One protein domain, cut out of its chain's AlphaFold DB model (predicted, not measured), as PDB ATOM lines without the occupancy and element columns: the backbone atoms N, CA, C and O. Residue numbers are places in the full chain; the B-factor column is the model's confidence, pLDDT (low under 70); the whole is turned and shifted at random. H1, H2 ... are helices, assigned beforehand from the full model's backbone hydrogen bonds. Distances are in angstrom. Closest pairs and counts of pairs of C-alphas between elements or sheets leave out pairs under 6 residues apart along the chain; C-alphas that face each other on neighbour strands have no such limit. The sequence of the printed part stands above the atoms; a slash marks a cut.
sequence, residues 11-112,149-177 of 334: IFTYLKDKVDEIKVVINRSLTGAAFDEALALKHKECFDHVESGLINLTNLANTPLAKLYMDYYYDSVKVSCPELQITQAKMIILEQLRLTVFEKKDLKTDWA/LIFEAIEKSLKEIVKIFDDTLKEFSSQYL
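This is residues 11 to 112 and 149 to 177 of the 334 residues of an uncharacterized protein of Piscirickettsiaceae bacterium NZ-RLO2 (UniProt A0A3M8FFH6). Four long helices, H1, H2, H4 and H5, run up and down in a loose, rod-like bundle, with short H3 crosswise where H2 ends and H4 begins. Residues 105 to 112 of H4 stick out. The 131 printed residues hold five named helices, H1 to H5, and no named strand: all helix, loose, radius of gyration of the C-alphas 17.7 A, spans 59 by 28 by 22 A.

H1, residues 11 to 28, touches residues 150 to 161 alone of H5, residues 149 to 175; their closest C-alphas, Leu 15 and Ile 154, are 5.9 A apart. H2, residues 37 to 62, touches residues 86 to 100 alone of the hub H4, residues 82 to 112, opposite ways at a shallow tilt of 23 degrees; their closest C-alphas, Val 50 and Ile 93, are 4.7 A apart. O i to N i+4 pairs are within hydrogen-bond range throughout H1, H2, H5 and H3, residues 65 to 74, and 24 of 27 in H4.

H4 spans 45.9 A. C-alpha 11 is at (108.763, 151.980, 153.626), C-alpha 175 at (121.987, 160.976, 173.779).

Residues 113 to 148 are cut out, leaving 23.4 A between C-alphas 112 and 149. Residues 29 to 36 and 103 to 112 have pLDDT under 70.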
ATOM      1  N   ILE A  11     107.989 151.257 154.635       85.25
ATOM      2  CA  ILE A  11     108.763 151.980 153.626       85.25
ATOM      3  C   ILE A  11     109.916 151.167 153.021       85.25
ATOM      4  O   ILE A  11     110.185 151.297 151.828       85.25
ATOM      5  N   PHE A  12     110.579 150.311 153.805       88.00
ATOM      6  CA  PHE A  12     111.670 149.463 153.309       88.00
ATOM      7  C   PHE A  12     111.137 148.333 152.434       88.00
ATOM      8  O   PHE A  12     111.711 148.045 151.385       88.00
ATOM      9  N   THR A  13     110.017 147.730 152.840       90.00
ATOM     10  CA  THR A  13     109.296 146.746 152.024       90.00
ATOM     11  C   THR A  13     108.828 147.384 150.721       90.00
ATOM     12  O   THR A  13     109.157 146.888 149.652       90.00
ATOM     13  N   TYR A  14     108.191 148.557 150.798       92.44
ATOM     14  CA  TYR A  14     107.753 149.298 149.617       92.44
ATOM     15  C   TYR A  14     108.909 149.640 148.662       92.44
ATOM     16  O   TYR A  14     108.761 149.517 147.448       92.44
ATOM     17  N   LEU A  15     110.074 150.041 149.188       93.12
ATOM     18  CA  LEU A  15     111.267 150.283 148.373       93.12
ATOM     19  C   LEU A  15     111.706 149.015 147.627       93.12
ATOM     20  O   LEU A  15     111.963 149.086 146.426       93.12
ATOM     21  N   LYS A  16     111.796 147.874 148.325       92.50
ATOM     22  CA  LYS A  16     112.183 146.588 147.722       92.50
ATOM     23  C   LYS A  16     111.201 146.184 146.623       92.50
ATOM     24  O   LYS A  16     111.634 145.934 145.501       92.50
ATOM     25  N   ASP A  17     109.902 146.270 146.901       94.25
ATOM     26  CA  ASP A  17     108.845 145.968 145.932       94.25
ATOM     27  C   ASP A  17     108.962 146.843 144.674       94.25
ATOM     28  O   ASP A  17     108.836 146.357 143.550       94.25
ATOM     29  N   LYS A  18     109.254 148.142 144.833       94.31
ATOM     30  CA  LYS A  18     109.436 149.060 143.698       94.31
ATOM     31  C   LYS A  18     110.708 148.787 142.900       94.31
ATOM     32  O   LYS A  18     110.700 148.960 141.681       94.31
ATOM     33  N   VAL A  19     111.783 148.341 143.548       93.56
ATOM     34  CA  VAL A  19     113.003 147.897 142.857       93.56
ATOM     35  C   VAL A  19     112.746 146.613 142.055       93.56
ATOM     36  O   VAL A  19     113.213 146.493 140.921       93.56
ATOM     37  N   ASP A  20     111.943 145.687 142.569       93.38
ATOM     38  CA  ASP A  20     111.540 144.505 141.803       93.38
ATOM     39  C   ASP A  20     110.627 144.878 140.622       93.38
ATOM     40  O   ASP A  20     110.810 144.392 139.501       93.38
ATOM     41  N   GLU A  21     109.695 145.811 140.828       92.56
ATOM     42  CA  GLU A  21     108.809 146.321 139.778       92.56
ATOM     43  C   GLU A  21     109.598 146.984 138.637       92.56
ATOM     44  O   GLU A  21     109.386 146.660 137.464       92.56
ATOM     45  N   ILE A  22     110.569 147.853 138.955       89.94
ATOM     46  CA  ILE A  22     111.382 148.520 137.927       89.94
ATOM     47  C   ILE A  22     112.249 147.517 137.158       89.94
ATOM     48  O   ILE A  22     112.403 147.648 135.941       89.94
ATOM     49  N   LYS A  23     112.747 146.468 137.829       89.56
ATOM     50  CA  LYS A  23     113.487 145.363 137.201       89.56
ATOM     51  C   LYS A  23     112.630 144.618 136.184       89.56
ATOM     52  O   LYS A  23     113.079 144.371 135.063       89.56
ATOM     53  N   VAL A  24     111.376 144.321 136.525       88.31
ATOM     54  CA  VAL A  24     110.423 143.678 135.606       88.31
ATOM     55  C   VAL A  24     110.138 144.564 134.391       88.31
ATOM     56  O   VAL A  24     110.200 144.078 133.258       88.31
ATOM     57  N   VAL A  25     109.865 145.858 134.593       86.44
ATOM     58  CA  VAL A  25     109.576 146.805 133.498       86.44
ATOM     59  C   VAL A  25     110.777 146.949 132.558       86.44
ATOM     60  O   VAL A  25     110.633 146.868 131.333       86.44
ATOM     61  N   ILE A  26     111.983 147.083 133.111       82.69
ATOM     62  CA  ILE A  26     113.218 147.184 132.329       82.69
ATOM     63  C   ILE A  26     113.465 145.896 131.531       82.69
ATOM     64  O   ILE A  26     113.760 145.981 130.336       82.69
ATOM     65  N   ASN A  27     113.272 144.716 132.122       81.50
ATOM     66  CA  ASN A  27     113.469 143.442 131.425       81.50
ATOM     67  C   ASN A  27     112.448 143.208 130.300       81.50
ATOM     68  O   ASN A  27     112.829 142.773 129.214       81.50
ATOM     69  N   ARG A  28     111.170 143.574 130.495       79.06
ATOM     70  CA  ARG A  28     110.150 143.527 129.423       79.06
ATOM     71  C   ARG A  28     110.528 144.389 128.220       79.06
ATOM     72  O   ARG A  28     110.237 144.035 127.084       79.06
ATOM     73  N   SER A  29     111.198 145.515 128.453       68.31
ATOM     74  CA  SER A  29     111.657 146.390 127.369       68.31
ATOM     75  C   SER A  29     112.892 145.865 126.616       68.31
ATOM     76  O   SER A  29     113.251 146.434 125.588       68.31
ATOM     77  N   LEU A  30     113.565 144.816 127.112       64.25
ATOM     78  CA  LEU A  30     114.706 144.176 126.439       64.25
ATOM     79  C   LEU A  30     114.272 143.058 125.487       64.25
ATOM     80  O   LEU A  30     114.871 142.906 124.430       64.25
ATOM     81  N   THR A  31     113.212 142.313 125.813       58.47
ATOM     82  CA  THR A  31     112.752 141.163 125.011       58.47
ATOM     83  C   THR A  31     112.182 141.543 123.637       58.47
ATOM     84  O   THR A  31     112.002 140.668 122.795       58.47
ATOM     85  N   GLY A  32     111.915 142.832 123.390       54.66
ATOM     86  CA  GLY A  32     111.438 143.357 122.103       54.66
ATOM     87  C   GLY A  32     112.510 144.002 121.209       54.66
ATOM     88  O   GLY A  32     112.212 144.332 120.064       54.66
ATOM     89  N   ALA A  33     113.735 144.204 121.704       52.69
ATOM     90  CA  ALA A  33     114.857 144.729 120.925       52.69
ATOM     91  C   ALA A  33     115.760 143.565 120.491       52.69
ATOM     92  O   ALA A  33     115.865 142.573 121.208       52.69
ATOM     93  N   ALA A  34     116.398 143.659 119.318       50.72
ATOM     94  CA  ALA A  34     117.377 142.666 118.874       50.72
ATOM     95  C   ALA A  34     118.370 142.380 120.014       50.72
ATOM     96  O   ALA A  34     118.971 143.311 120.546       50.72
ATOM     97  N   PHE A  35     118.447 141.114 120.427       53.44
ATOM     98  CA  PHE A  35     119.152 140.670 121.626       53.44
ATOM     99  C   PHE A  35     120.634 141.068 121.539       53.44
ATOM    100  O   PHE A  35     121.393 140.478 120.774       53.44
ATOM    101  N   ASP A  36     121.018 142.100 122.288       69.06
ATOM    102  CA  ASP A  36     122.402 142.529 122.461       69.06
ATOM    103  C   ASP A  36     122.890 141.988 123.809       69.06
ATOM    104  O   ASP A  36     122.470 142.443 124.878       69.06
ATOM    105  N   GLU A  37     123.743 140.969 123.751       73.62
ATOM    106  CA  GLU A  37     124.300 140.286 124.918       73.62
ATOM    107  C   GLU A  37     125.086 141.249 125.826       73.62
ATOM    108  O   GLU A  37     125.039 141.120 127.051       73.62
ATOM    109  N   ALA A  38     125.714 142.286 125.254       75.88
ATOM    110  CA  ALA A  38     126.424 143.310 126.018       75.88
ATOM    111  C   ALA A  38     125.459 144.212 126.805       75.88
ATOM    112  O   ALA A  38     125.729 144.574 127.952       75.88
ATOM    113  N   LEU A  39     124.300 144.538 126.224       75.69
ATOM    114  CA  LEU A  39     123.263 145.317 126.901       75.69
ATOM    115  C   LEU A  39     122.616 144.518 128.041       75.69
ATOM    116  O   LEU A  39     122.372 145.065 129.117       75.69
ATOM    117  N   ALA A  40     122.374 143.221 127.830       76.88
ATOM    118  CA  ALA A  40     121.856 142.331 128.867       76.88
ATOM    119  C   ALA A  40     122.834 142.196 130.049       76.88
ATOM    120  O   ALA A  40     122.406 142.246 131.204       76.88
ATOM    121  N   LEU A  41     124.138 142.092 129.768       83.44
ATOM    122  CA  LEU A  41     125.181 142.052 130.793       83.44
ATOM    123  C   LEU A  41     125.237 143.359 131.599       83.44
ATOM    124  O   LEU A  41     125.175 143.312 132.824       83.44
ATOM    125  N   LYS A  42     125.234 144.521 130.928       83.06
ATOM    126  CA  LYS A  42     125.229 145.841 131.586       83.06
ATOM    127  C   LYS A  42     124.016 146.029 132.508       83.06
ATOM    128  O   LYS A  42     124.133 146.554 133.613       83.06
ATOM    129  N   HIS A  43     122.840 145.579 132.071       82.50
ATOM    130  CA  HIS A  43     121.622 145.628 132.883       82.50
ATOM    131  C   HIS A  43     121.705 144.713 134.110       82.50
ATOM    132  O   HIS A  43     121.244 145.094 135.185       82.50
ATOM    133  N   LYS A  44     122.291 143.521 133.964       86.88
ATOM    134  CA  LYS A  44     122.520 142.611 135.088       86.88
ATOM    135  C   LYS A  44     123.453 143.243 136.125       86.88
ATOM    136  O   LYS A  44     123.069 143.323 137.286       86.88
ATOM    137  N   GLU A  45     124.603 143.761 135.693       89.06
ATOM    138  CA  GLU A  45     125.574 144.438 136.568       89.06
ATOM    139  C   GLU A  45     124.943 145.618 137.323       89.06
ATOM    140  O   GLU A  45     125.138 145.761 138.529       89.06
ATOM    141  N   CYS A  46     124.108 146.418 136.649       89.44
ATOM    142  CA  CYS A  46     123.335 147.477 137.301       89.44
ATOM    143  C   CYS A  46     122.485 146.935 138.460       89.44
ATOM    144  O   CYS A  46     122.523 147.480 139.563       89.44
ATOM    145  N   PHE A  47     121.693 145.882 138.232       90.62
ATOM    146  CA  PHE A  47     120.830 145.340 139.284       90.62
ATOM    147  C   PHE A  47     121.615 144.659 140.406       90.62
ATOM    148  O   PHE A  47     121.193 144.774 141.554       90.62
ATOM    149  N   ASP A  48     122.762 144.049 140.110       92.62
ATOM    150  CA  ASP A  48     123.666 143.507 141.130       92.62
ATOM    151  C   ASP A  48     124.191 144.642 142.044       92.62
ATOM    152  O   ASP A  48     124.223 144.509 143.271       92.62
ATOM    153  N   HIS A  49     124.523 145.810 141.478       93.62
ATOM    154  CA  HIS A  49     124.900 146.993 142.260       93.62
ATOM    155  C   HIS A  49     123.737 147.579 143.073       93.62
ATOM    156  O   HIS A  49     123.933 147.972 144.226       93.62
ATOM    157  N   VAL A  50     122.528 147.629 142.507       94.12
ATOM    158  CA  VAL A  50     121.322 148.079 143.225       94.12
ATOM    159  C   VAL A  50     121.027 147.161 144.412       94.12
ATOM    160  O   VAL A  50     120.780 147.647 145.516       94.12
ATOM    161  N   GLU A  51     121.104 145.845 144.214       93.19
ATOM    162  CA  GLU A  51     120.909 144.850 145.267       93.19
ATOM    163  C   GLU A  51     121.973 144.982 146.362       93.19
ATOM    164  O   GLU A  51     121.637 145.022 147.546       93.19
ATOM    165  N   SER A  52     123.240 145.179 145.985       93.62
ATOM    166  CA  SER A  52     124.315 145.485 146.936       93.62
ATOM    167  C   SER A  52     124.013 146.739 147.771       93.62
ATOM    168  O   SER A  52     124.168 146.722 148.994       93.62
ATOM    169  N   GLY A  53     123.505 147.808 147.149       93.62
ATOM    170  CA  GLY A  53     123.078 149.020 147.853       93.62
ATOM    171  C   GLY A  53     121.939 148.772 148.851       93.62
ATOM    172  O   GLY A  53     121.987 149.265 149.981       93.62
ATOM    173  N   LEU A  54     120.936 147.970 148.477       92.62
ATOM    174  CA  LEU A  54     119.819 147.600 149.357       92.62
ATOM    175  C   LEU A  54     120.260 146.721 150.532       92.62
ATOM    176  O   LEU A  54     119.788 146.914 151.659       92.62
ATOM    177  N   ILE A  55     121.162 145.769 150.284       91.69
ATOM    178  CA  ILE A  55     121.772 144.935 151.323       91.69
ATOM    179  C   ILE A  55     122.533 145.823 152.306       91.69
ATOM    180  O   ILE A  55     122.343 145.686 153.513       91.69
ATOM    181  N   ASN A  56     123.315 146.788 151.817       91.62
ATOM    182  CA  ASN A  56     124.037 147.726 152.674       91.62
ATOM    183  C   ASN A  56     123.088 148.553 153.550       91.62
ATOM    184  O   ASN A  56     123.292 148.608 154.759       91.62
ATOM    185  N   LEU A  57     122.013 149.125 152.992       91.56
ATOM    186  CA  LEU A  57     120.999 149.836 153.791       91.56
ATOM    187  C   LEU A  57     120.355 148.932 154.850       91.56
ATOM    188  O   LEU A  57     120.182 149.344 155.996       91.56
ATOM    189  N   THR A  58     120.028 147.694 154.476       90.19
ATOM    190  CA  THR A  58     119.439 146.705 155.390       90.19
ATOM    191  C   THR A  58     120.411 146.361 156.522       90.19
ATOM    192  O   THR A  58     120.017 146.299 157.685       90.19
ATOM    193  N   ASN A  59     121.692 146.172 156.207       90.62
ATOM    194  CA  ASN A  59     122.728 145.866 157.189       90.62
ATOM    195  C   ASN A  59     122.967 147.035 158.142       90.62
ATOM    196  O   ASN A  59     123.012 146.823 159.352       90.62
ATOM    197  N   LEU A  60     123.078 148.259 157.617       91.88
ATOM    198  CA  LEU A  60     123.256 149.470 158.422       91.88
ATOM    199  C   LEU A  60     122.149 149.598 159.458       91.88
ATOM    200  O   LEU A  60     122.404 149.856 160.627       91.88
ATOM    201  N   ALA A  61     120.920 149.346 159.046       89.75
ATOM    202  CA  ALA A  61     119.793 149.485 159.934       89.75
ATOM    203  C   ALA A  61     119.632 148.385 160.986       89.75
ATOM    204  O   ALA A  61     119.210 148.656 162.110       89.75
ATOM    205  N   ASN A  62     119.988 147.153 160.630       88.50
ATOM    206  CA  ASN A  62     119.982 146.026 161.561       88.50
ATOM    207  C   ASN A  62     121.203 146.022 162.492       88.50
ATOM    208  O   ASN A  62     121.249 145.255 163.456       88.50
ATOM    209  N   THR A  63     122.204 146.858 162.217       90.88
ATOM    210  CA  THR A  63     123.375 147.000 163.077       90.88
ATOM    211  C   THR A  63     123.041 147.939 164.237       90.88
ATOM    212  O   THR A  63     122.550 149.043 163.999       90.88
ATOM    213  N   PRO A  64     123.320 147.553 165.499       91.56
ATOM    214  CA  PRO A  64     123.138 148.453 166.628       91.56
ATOM    215  C   PRO A  64     123.906 149.759 166.418       91.56
ATOM    216  O   PRO A  64     125.079 149.728 166.038       91.56
ATOM    217  N   LEU A  65     123.290 150.899 166.727       92.00
ATOM    218  CA  LEU A  65     123.907 152.211 166.490       92.00
ATOM    219  C   LEU A  65     125.253 152.348 167.208       92.00
ATOM    220  O   LEU A  65     126.233 152.786 166.610       92.00
ATOM    221  N   ALA A  66     125.332 151.879 168.456       91.56
ATOM    222  CA  ALA A  66     126.586 151.851 169.208       91.56
ATOM    223  C   ALA A  66     127.704 151.107 168.465       91.56
ATOM    224  O   ALA A  66     128.848 151.550 168.484       91.56
ATOM    225  N   LYS A  67     127.381 150.010 167.770       91.62
ATOM    226  CA  LYS A  67     128.361 149.257 166.989       91.62
ATOM    227  C   LYS A  67     128.831 150.044 165.765       91.62
ATOM    228  O   LYS A  67     130.034 150.159 165.580       91.62
ATOM    229  N   LEU A  68     127.915 150.639 164.992       91.75
ATOM    230  CA  LEU A  68     128.277 151.459 163.823       91.75
ATOM    231  C   LEU A  68     129.260 152.574 164.189       91.75
ATOM    232  O   LEU A  68     130.260 152.796 163.508       91.75
ATOM    233  N   TYR A  69     128.972 153.266 165.288       91.62
ATOM    234  CA  TYR A  69     129.805 154.352 165.774       91.62
ATOM    235  C   TYR A  69     131.157 153.857 166.310       91.62
ATOM    236  O   TYR A  69     132.177 154.482 166.022       91.62
ATOM    237  N   MET A  70     131.205 152.725 167.023       90.44
ATOM    238  CA  MET A  70     132.474 152.131 167.476       90.44
ATOM    239  C   MET A  70     133.346 151.666 166.312       90.44
ATOM    240  O   MET A  70     134.540 151.959 166.306       90.44
ATOM    241  N   ASP A  71     132.760 150.993 165.321       91.56
ATOM    242  CA  ASP A  71     133.482 150.515 164.140       91.56
ATOM    243  C   ASP A  71     134.138 151.699 163.403       91.56
ATOM    244  O   ASP A  71     135.327 151.657 163.088       91.56
ATOM    245  N   TYR A  72     133.403 152.806 163.230       92.06
ATOM    246  CA  TYR A  72     133.951 154.055 162.689       92.06
ATOM    247  C   TYR A  72     135.048 154.663 163.578       92.06
ATOM    248  O   TYR A  72     136.081 155.110 163.085       92.06
ATOM    249  N   TYR A  73     134.846 154.698 164.892       91.00
ATOM    250  CA  TYR A  73     135.773 155.355 165.813       91.00
ATOM    251  C   TYR A  73     137.126 154.653 165.922       91.00
ATOM    252  O   TYR A  73     138.148 155.332 166.038       91.00
ATOM    253  N   TYR A  74     137.151 153.321 165.834       87.06
ATOM    254  CA  TYR A  74     138.393 152.547 165.899       87.06
ATOM    255  C   TYR A  74     139.029 152.269 164.538       87.06
ATOM    256  O   TYR A  74     140.245 152.097 164.481       87.06
ATOM    257  N   ASP A  75     138.252 152.253 163.451       88.56
ATOM    258  CA  ASP A  75     138.770 151.993 162.103       88.56
ATOM    259  C   ASP A  75     138.307 153.049 161.089       88.56
ATOM    260  O   ASP A  75     137.834 152.735 159.999       88.56
ATOM    261  N   SER A  76     138.488 154.330 161.426       83.88
ATOM    262  CA  SER A  76     138.095 155.470 160.575       83.88
ATOM    263  C   SER A  76     138.810 155.527 159.218       83.88
ATOM    264  O   SER A  76     138.426 156.301 158.342       83.88
ATOM    265  N   VAL A  77     139.850 154.708 159.025       87.38
ATOM    266  CA  VAL A  77     140.545 154.539 157.741       87.38
ATOM    267  C   VAL A  77     139.764 153.616 156.806       87.38
ATOM    268  O   VAL A  77     139.762 153.842 155.596       87.38
ATOM    269  N   LYS A  78     139.110 152.574 157.337       88.25
ATOM    270  CA  LYS A  78     138.371 151.585 156.533       88.25
ATOM    271  C   LYS A  78     136.863 151.783 156.561       88.25
ATOM    272  O   LYS A  78     136.183 151.374 155.623       88.25
ATOM    273  N   VAL A  79     136.345 152.384 157.624       90.12
ATOM    274  CA  VAL A  79     134.918 152.576 157.861       90.12
ATOM    275  C   VAL A  79     134.635 154.072 157.814       90.12
ATOM    276  O   VAL A  79     135.235 154.847 158.552       90.12
ATOM    277  N   SER A  80     133.741 154.496 156.923       91.38
ATOM    278  CA  SER A  80     133.245 155.875 156.885       91.38
ATOM    279  C   SER A  80     132.257 156.130 158.026       91.38
ATOM    280  O   SER A  80     131.698 155.193 158.596       91.38
ATOM    281  N   CYS A  81     132.007 157.395 158.375       90.75
ATOM    282  CA  CYS A  81     131.003 157.695 159.396       90.75
ATOM    283  C   CYS A  81     129.610 157.176 158.968       90.75
ATOM    284  O   CYS A  81     129.339 157.099 157.761       90.75
ATOM    285  N   PRO A  82     128.728 156.806 159.916       91.94
ATOM    286  CA  PRO A  82     127.434 156.197 159.599       91.94
ATOM    287  C   PRO A  82     126.609 157.004 158.585       91.94
ATOM    288  O   PRO A  82     126.085 156.434 157.629       91.94
ATOM    289  N   GLU A  83     126.573 158.332 158.721       91.38
ATOM    290  CA  GLU A  83     125.871 159.261 157.823       91.38
ATOM    291  C   GLU A  83     126.350 159.133 156.367       91.38
ATOM    292  O   GLU A  83     125.560 159.134 155.413       91.38
ATOM    293  N   LEU A  84     127.666 158.991 156.181       92.38
ATOM    294  CA  LEU A  84     128.261 158.848 154.860       92.38
ATOM    295  C   LEU A  84     127.960 157.470 154.263       92.38
ATOM    296  O   LEU A  84     127.644 157.400 153.077       92.38
ATOM    297  N   GLN A  85     127.982 156.399 155.063       93.06
ATOM    298  CA  GLN A  85     127.634 155.047 154.597       93.06
ATOM    299  C   GLN A  85     126.205 154.991 154.029       93.06
ATOM    300  O   GLN A  85     125.967 154.411 152.967       93.06
ATOM    301  N   ILE A  86     125.256 155.656 154.690       92.06
ATOM    302  CA  ILE A  86     123.854 155.736 154.248       92.06
ATOM    303  C   ILE A  86     123.737 156.526 152.943       92.06
ATOM    304  O   ILE A  86     123.070 156.102 151.995       92.06
ATOM    305  N   THR A  87     124.428 157.666 152.876       91.06
ATOM    306  CA  THR A  87     124.469 158.509 151.678       91.06
ATOM    307  C   THR A  87     125.053 157.746 150.488       91.06
ATOM    308  O   THR A  87     124.494 157.795 149.390       91.06
ATOM    309  N   GLN A  88     126.131 156.988 150.709       92.62
ATOM    310  CA  GLN A  88     126.768 156.143 149.699       92.62
ATOM    311  C   GLN A  88     125.811 155.062 149.184       92.62
ATOM    312  O   GLN A  88     125.670 154.905 147.972       92.62
ATOM    313  N   ALA A  89     125.093 154.367 150.070       92.56
ATOM    314  CA  ALA A  89     124.146 153.332 149.663       92.56
ATOM    315  C   ALA A  89     122.985 153.898 148.821       92.56
ATOM    316  O   ALA A  89     122.640 153.333 147.780       92.56
ATOM    317  N   LYS A  90     122.440 155.064 149.197       93.81
ATOM    318  CA  LYS A  90     121.450 155.787 148.382       93.81
ATOM    319  C   LYS A  90     122.002 156.163 147.004       93.81
ATOM    320  O   LYS A  90     121.301 155.990 146.009       93.81
ATOM    321  N   MET A  91     123.221 156.706 146.940       92.38
ATOM    322  CA  MET A  91     123.843 157.118 145.676       92.38
ATOM    323  C   MET A  91     124.039 155.932 144.730       92.38
ATOM    324  O   MET A  91     123.704 156.051 143.556       92.38
ATOM    325  N   ILE A  92     124.503 154.787 145.243       91.88
ATOM    326  CA  ILE A  92     124.664 153.558 144.453       91.88
ATOM    327  C   ILE A  92     123.331 153.159 143.814       91.88
ATOM    328  O   ILE A  92     123.274 152.962 142.606       91.88
ATOM    329  N   ILE A  93     122.243 153.096 144.587       93.25
ATOM    330  CA  ILE A  93     120.935 152.680 144.056       93.25
ATOM    331  C   ILE A  93     120.436 153.657 142.984       93.25
ATOM    332  O   ILE A  93     120.019 153.237 141.903       93.25
ATOM    333  N   LEU A  94     120.474 154.962 143.274       92.38
ATOM    334  CA  LEU A  94     119.922 155.971 142.372       92.38
ATOM    335  C   LEU A  94     120.710 156.088 141.075       92.38
ATOM    336  O   LEU A  94     120.091 156.158 140.016       92.38
ATOM    337  N   GLU A  95     122.040 156.098 141.133       92.50
ATOM    338  CA  GLU A  95     122.857 156.306 139.936       92.50
ATOM    339  C   GLU A  95     122.765 155.109 138.983       92.50
ATOM    340  O   GLU A  95     122.577 155.286 137.781       92.50
ATOM    341  N   GLN A  96     122.781 153.886 139.523       91.56
ATOM    342  CA  GLN A  96     122.657 152.662 138.727       91.56
ATOM    343  C   GLN A  96     121.293 152.583 138.022       91.56
ATOM    344  O   GLN A  96     121.211 152.369 136.807       91.56
ATOM    345  N   LEU A  97     120.205 152.853 138.751       89.94
ATOM    346  CA  LEU A  97     118.868 152.888 138.157       89.94
ATOM    347  C   LEU A  97     118.709 154.041 137.163       89.94
ATOM    348  O   LEU A  97     118.081 153.856 136.121       89.94
ATOM    349  N   ARG A  98     119.287 155.214 137.441       89.50
ATOM    350  CA  ARG A  98     119.202 156.379 136.555       89.50
ATOM    351  C   ARG A  98     119.836 156.094 135.199       89.50
ATOM    352  O   ARG A  98     119.201 156.378 134.183       89.50
ATOM    353  N   LEU A  99     121.032 155.503 135.174       83.62
ATOM    354  CA  LEU A  99     121.679 155.086 133.928       83.62
ATOM    355  C   LEU A  99     120.742 154.172 133.131       83.62
ATOM    356  O   LEU A  99     120.427 154.447 131.980       83.62
ATOM    357  N   THR A 100     120.166 153.158 133.768       82.62
ATOM    358  CA  THR A 100     119.343 152.164 133.064       82.62
ATOM    359  C   THR A 100     117.985 152.699 132.588       82.62
ATOM    360  O   THR A 100     117.508 152.334 131.510       82.62
ATOM    361  N   VAL A 101     117.342 153.570 133.371       83.81
ATOM    362  CA  VAL A 101     116.028 154.150 133.046       83.81
ATOM    363  C   VAL A 101     116.144 155.198 131.939       83.81
ATOM    364  O   VAL A 101     115.291 155.241 131.050       83.81
ATOM    365  N   PHE A 102     117.196 156.022 131.962       77.31
ATOM    366  CA  PHE A 102     117.302 157.190 131.087       77.31
ATOM    367  C   PHE A 102     118.255 157.011 129.892       77.31
ATOM    368  O   PHE A 102     117.990 157.620 128.858       77.31
ATOM    369  N   GLU A 103     119.258 156.119 129.925       67.38
ATOM    370  CA  GLU A 103     120.108 155.842 128.743       67.38
ATOM    371  C   GLU A 103     119.287 155.324 127.544       67.38
ATOM    372  O   GLU A 103     119.597 155.613 126.386       67.38
ATOM    373  N   LYS A 104     118.181 154.600 127.787       57.91
ATOM    374  CA  LYS A 104     117.278 154.137 126.714       57.91
ATOM    375  C   LYS A 104     116.538 155.271 126.005       57.91
ATOM    376  O   LYS A 104     116.145 155.102 124.848       57.91
ATOM    377  N   LYS A 105     116.323 156.404 126.678       54.94
ATOM    378  CA  LYS A 105     115.656 157.574 126.096       54.94
ATOM    379  C   LYS A 105     116.545 158.202 125.029       54.94
ATOM    380  O   LYS A 105     116.064 158.419 123.919       54.94
ATOM    381  N   ASP A 106     117.834 158.342 125.335       49.62
ATOM    382  CA  ASP A 106     118.848 158.898 124.436       49.62
ATOM    383  C   ASP A 106     119.170 157.962 123.263       49.62
ATOM    384  O   ASP A 106     119.273 158.398 122.121       49.62
ATOM    385  N   LEU A 107     119.213 156.644 123.487       48.81
ATOM    386  CA  LEU A 107     119.410 155.669 122.404       48.81
ATOM    387  C   LEU A 107     118.224 155.613 121.425       48.81
ATOM    388  O   LEU A 107     118.417 155.424 120.220       48.81
ATOM    389  N   LYS A 108     116.987 155.780 121.914       52.53
ATOM    390  CA  LYS A 108     115.774 155.777 121.079       52.53
ATOM    391  C   LYS A 108     115.641 157.068 120.268       52.53
ATOM    392  O   LYS A 108     115.274 156.994 119.092       52.53
ATOM    393  N   THR A 109     115.954 158.226 120.854       55.66
ATOM    394  CA  THR A 109     116.008 159.513 120.139       55.66
ATOM    395  C   THR A 109     117.154 159.537 119.127       55.66
ATOM    396  O   THR A 109     116.927 159.939 117.985       55.66
ATOM    397  N   ASP A 110     118.329 158.999 119.466       48.44
ATOM    398  CA  ASP A 110     119.467 158.869 118.547       48.44
ATOM    399  C   ASP A 110     119.188 157.914 117.386       48.44
ATOM    400  O   ASP A 110     119.564 158.187 116.242       48.44
ATOM    401  N   TRP A 111     118.524 156.785 117.640       49.69
ATOM    402  CA  TRP A 111     118.121 155.866 116.577       49.69
ATOM    403  C   TRP A 111     117.074 156.506 115.661       49.69
ATOM    404  O   TRP A 111     117.225 156.451 114.439       49.69
ATOM    405  N   ALA A 112     116.063 157.176 116.223       58.22
ATOM    406  CA  ALA A 112     115.061 157.908 115.447       58.22
ATOM    407  C   ALA A 112     115.697 159.024 114.596       58.22
ATOM    408  O   ALA A 112     115.391 159.144 113.407       58.22
ATOM    409  N   LEU A 149     108.205 156.741 136.309       90.56
ATOM    410  CA  LEU A 149     107.311 156.862 137.470       90.56
ATOM    411  C   LEU A 149     107.758 155.978 138.640       90.56
ATOM    412  O   LEU A 149     107.761 156.432 139.784       90.56
ATOM    413  N   ILE A 150     108.160 154.734 138.362       91.88
ATOM    414  CA  ILE A 150     108.664 153.824 139.400       91.88
ATOM    415  C   ILE A 150     109.991 154.347 139.968       91.88
ATOM    416  O   ILE A 150     110.174 154.342 141.183       91.88
ATOM    417  N   PHE A 151     110.887 154.865 139.118       93.12
ATOM    418  CA  PHE A 151     112.145 155.475 139.555       93.12
ATOM    419  C   PHE A 151     111.921 156.631 140.538       93.12
ATOM    420  O   PHE A 151     112.572 156.691 141.577       93.12
ATOM    421  N   GLU A 152     110.966 157.523 140.268       93.25
ATOM    422  CA  GLU A 152     110.652 158.606 141.205       93.25
ATOM    423  C   GLU A 152     110.050 158.115 142.521       93.25
ATOM    424  O   GLU A 152     110.324 158.696 143.574       93.25
ATOM    425  N   ALA A 153     109.251 157.044 142.489       94.44
ATOM    426  CA  ALA A 153     108.757 156.415 143.711       94.44
ATOM    427  C   ALA A 153     109.922 155.866 144.553       94.44
ATOM    428  O   ALA A 153     109.978 156.134 145.752       94.44
ATOM    429  N   ILE A 154     110.888 155.190 143.919       94.50
ATOM    430  CA  ILE A 154     112.130 154.721 144.558       94.50
ATOM    431  C   ILE A 154     112.915 155.901 145.144       94.50
ATOM    432  O   ILE A 154     113.323 155.859 146.305       94.50
ATOM    433  N   GLU A 155     113.102 156.977 144.376       94.62
ATOM    434  CA  GLU A 155     113.823 158.167 144.832       94.62
ATOM    435  C   GLU A 155     113.159 158.808 146.051       94.62
ATOM    436  O   GLU A 155     113.840 159.188 147.011       94.62
ATOM    437  N   LYS A 156     111.826 158.902 146.042       94.69
ATOM    438  CA  LYS A 156     111.052 159.411 147.170       94.69
ATOM    439  C   LYS A 156     111.229 158.533 148.410       94.69
ATOM    440  O   LYS A 156     111.567 159.064 149.467       94.69
ATOM    441  N   SER A 157     111.081 157.215 148.279       93.31
ATOM    442  CA  SER A 157     111.272 156.279 149.392       93.31
ATOM    443  C   SER A 157     112.685 156.346 149.963       93.31
ATOM    444  O   SER A 157     112.851 156.396 151.178       93.31
ATOM    445  N   LEU A 158     113.712 156.437 149.115       93.94
ATOM    446  CA  LEU A 158     115.095 156.594 149.568       93.94
ATOM    447  C   LEU A 158     115.327 157.921 150.298       93.94
ATOM    448  O   LEU A 158     116.063 157.949 151.279       93.94
ATOM    449  N   LYS A 159     114.715 159.029 149.860       92.56
ATOM    450  CA  LYS A 159     114.794 160.314 150.584       92.56
ATOM    451  C   LYS A 159     114.177 160.218 151.977       92.56
ATOM    452  O   LYS A 159     114.770 160.713 152.931       92.56
ATOM    453  N   GLU A 160     113.014 159.588 152.088       92.06
ATOM    454  CA  GLU A 160     112.333 159.377 153.367       92.06
ATOM    455  C   GLU A 160     113.132 158.444 154.287       92.06
ATOM    456  O   GLU A 160     113.309 158.761 155.460       92.06
ATOM    457  N   ILE A 161     113.701 157.360 153.751       91.31
ATOM    458  CA  ILE A 161     114.593 156.462 154.495       91.31
ATOM    459  C   ILE A 161     115.810 157.222 155.024       91.31
ATOM    460  O   ILE A 161     116.068 157.174 156.219       91.31
ATOM    461  N   VAL A 162     116.528 157.972 154.180       91.19
ATOM    462  CA  VAL A 162     117.692 158.757 154.635       91.19
ATOM    463  C   VAL A 162     117.310 159.709 155.762       91.19
ATOM    464  O   VAL A 162     118.023 159.781 156.755       91.19
ATOM    465  N   LYS A 163     116.151 160.365 155.666       91.06
ATOM    466  CA  LYS A 163     115.666 161.242 156.732       91.06
ATOM    467  C   LYS A 163     115.464 160.496 158.059       91.06
ATOM    468  O   LYS A 163     115.886 160.998 159.094       91.06
ATOM    469  N   ILE A 164     114.860 159.303 158.034       90.12
ATOM    470  CA  ILE A 164     114.680 158.469 159.237       90.12
ATOM    471  C   ILE A 164     116.035 158.151 159.873       90.12
ATOM    472  O   ILE A 164     116.190 158.261 161.091       90.12
ATOM    473  N   PHE A 165     117.022 157.776 159.057       91.12
ATOM    474  CA  PHE A 165     118.363 157.512 159.559       91.12
ATOM    475  C   PHE A 165     119.010 158.765 160.150       91.12
ATOM    476  O   PHE A 165     119.529 158.686 161.257       91.12
ATOM    477  N   ASP A 166     118.970 159.903 159.454       91.19
ATOM    478  CA  ASP A 166     119.568 161.158 159.922       91.19
ATOM    479  C   ASP A 166     118.979 161.586 161.272       91.19
ATOM    480  O   ASP A 166     119.720 161.916 162.202       91.19
ATOM    481  N   ASP A 167     117.651 161.530 161.407       91.50
ATOM    482  CA  ASP A 167     116.953 161.863 162.651       91.50
ATOM    483  C   ASP A 167     117.375 160.907 163.785       91.50
ATOM    484  O   ASP A 167     117.736 161.352 164.879       91.50
ATOM    485  N   THR A 168     117.437 159.602 163.499       91.69
ATOM    486  CA  THR A 168     117.838 158.566 164.466       91.69
ATOM    487  C   THR A 168     119.304 158.709 164.895       91.69
ATOM    488  O   THR A 168     119.628 158.637 166.083       91.69
ATOM    489  N   LEU A 169     120.215 158.934 163.944       91.81
ATOM    490  CA  LEU A 169     121.640 159.129 164.207       91.81
ATOM    491  C   LEU A 169     121.886 160.395 165.021       91.81
ATOM    492  O   LEU A 169     122.720 160.385 165.928       91.81
ATOM    493  N   LYS A 170     121.146 161.469 164.737       91.81
ATOM    494  CA  LYS A 170     121.228 162.724 165.483       91.81
ATOM    495  C   LYS A 170     120.750 162.564 166.923       91.81
ATOM    496  O   LYS A 170     121.401 163.074 167.838       91.81
ATOM    497  N   GLU A 171     119.644 161.855 167.134       92.12
ATOM    498  CA  GLU A 171     119.149 161.548 168.477       92.12
ATOM    499  C   GLU A 171     120.163 160.708 169.259       92.12
ATOM    500  O   GLU A 171     120.540 161.085 170.371       92.12
ATOM    501  N   PHE A 172     120.701 159.654 168.642       93.00
ATOM    502  CA  PHE A 172     121.759 158.839 169.234       93.00
ATOM    503  C   PHE A 172     123.002 159.674 169.581       93.00
ATOM    504  O   PHE A 172     123.496 159.625 170.706       93.00
ATOM    505  N   SER A 173     123.487 160.491 168.644       92.19
ATOM    506  CA  SER A 173     124.665 161.345 168.828       92.19
ATOM    507  C   SER A 173     124.511 162.293 170.023       92.19
ATOM    508  O   SER A 173     125.426 162.428 170.842       92.19
ATOM    509  N   SER A 174     123.326 162.892 170.176       91.88
ATOM    510  CA  SER A 174     122.983 163.743 171.319       91.88
ATOM    511  C   SER A 174     122.910 162.945 172.625       91.88
ATOM    512  O   SER A 174     123.520 163.316 173.631       91.88
ATOM    513  N   GLN A 175     122.202 161.813 172.605       92.50
ATOM    514  CA  GLN A 175     121.987 160.976 173.779       92.50
ATOM    515  C   GLN A 175     123.306 160.415 174.327       92.50
ATOM    516  O   GLN A 175     123.506 160.398 175.537       92.50
ATOM    517  N   TYR A 176     124.231 159.995 173.475       94.38
ATOM    518  CA  TYR A 176     125.471 159.348 173.913       94.38
ATOM    519  C   TYR A 176     126.694 160.264 173.857       94.38
ATOM    520  O   TYR A 176     127.819 159.783 173.931       94.38
ATOM    521  N   LEU A 177     126.494 161.585 173.754       94.56
ATOM    522  CA  LEU A 177     127.579 162.573 173.724       94.56
ATOM    523  C   LEU A 177     128.624 162.288 172.632       94.56
ATOM    524  O   LEU A 177     129.818 162.514 172.836       94.56
TER     525      LEU A 177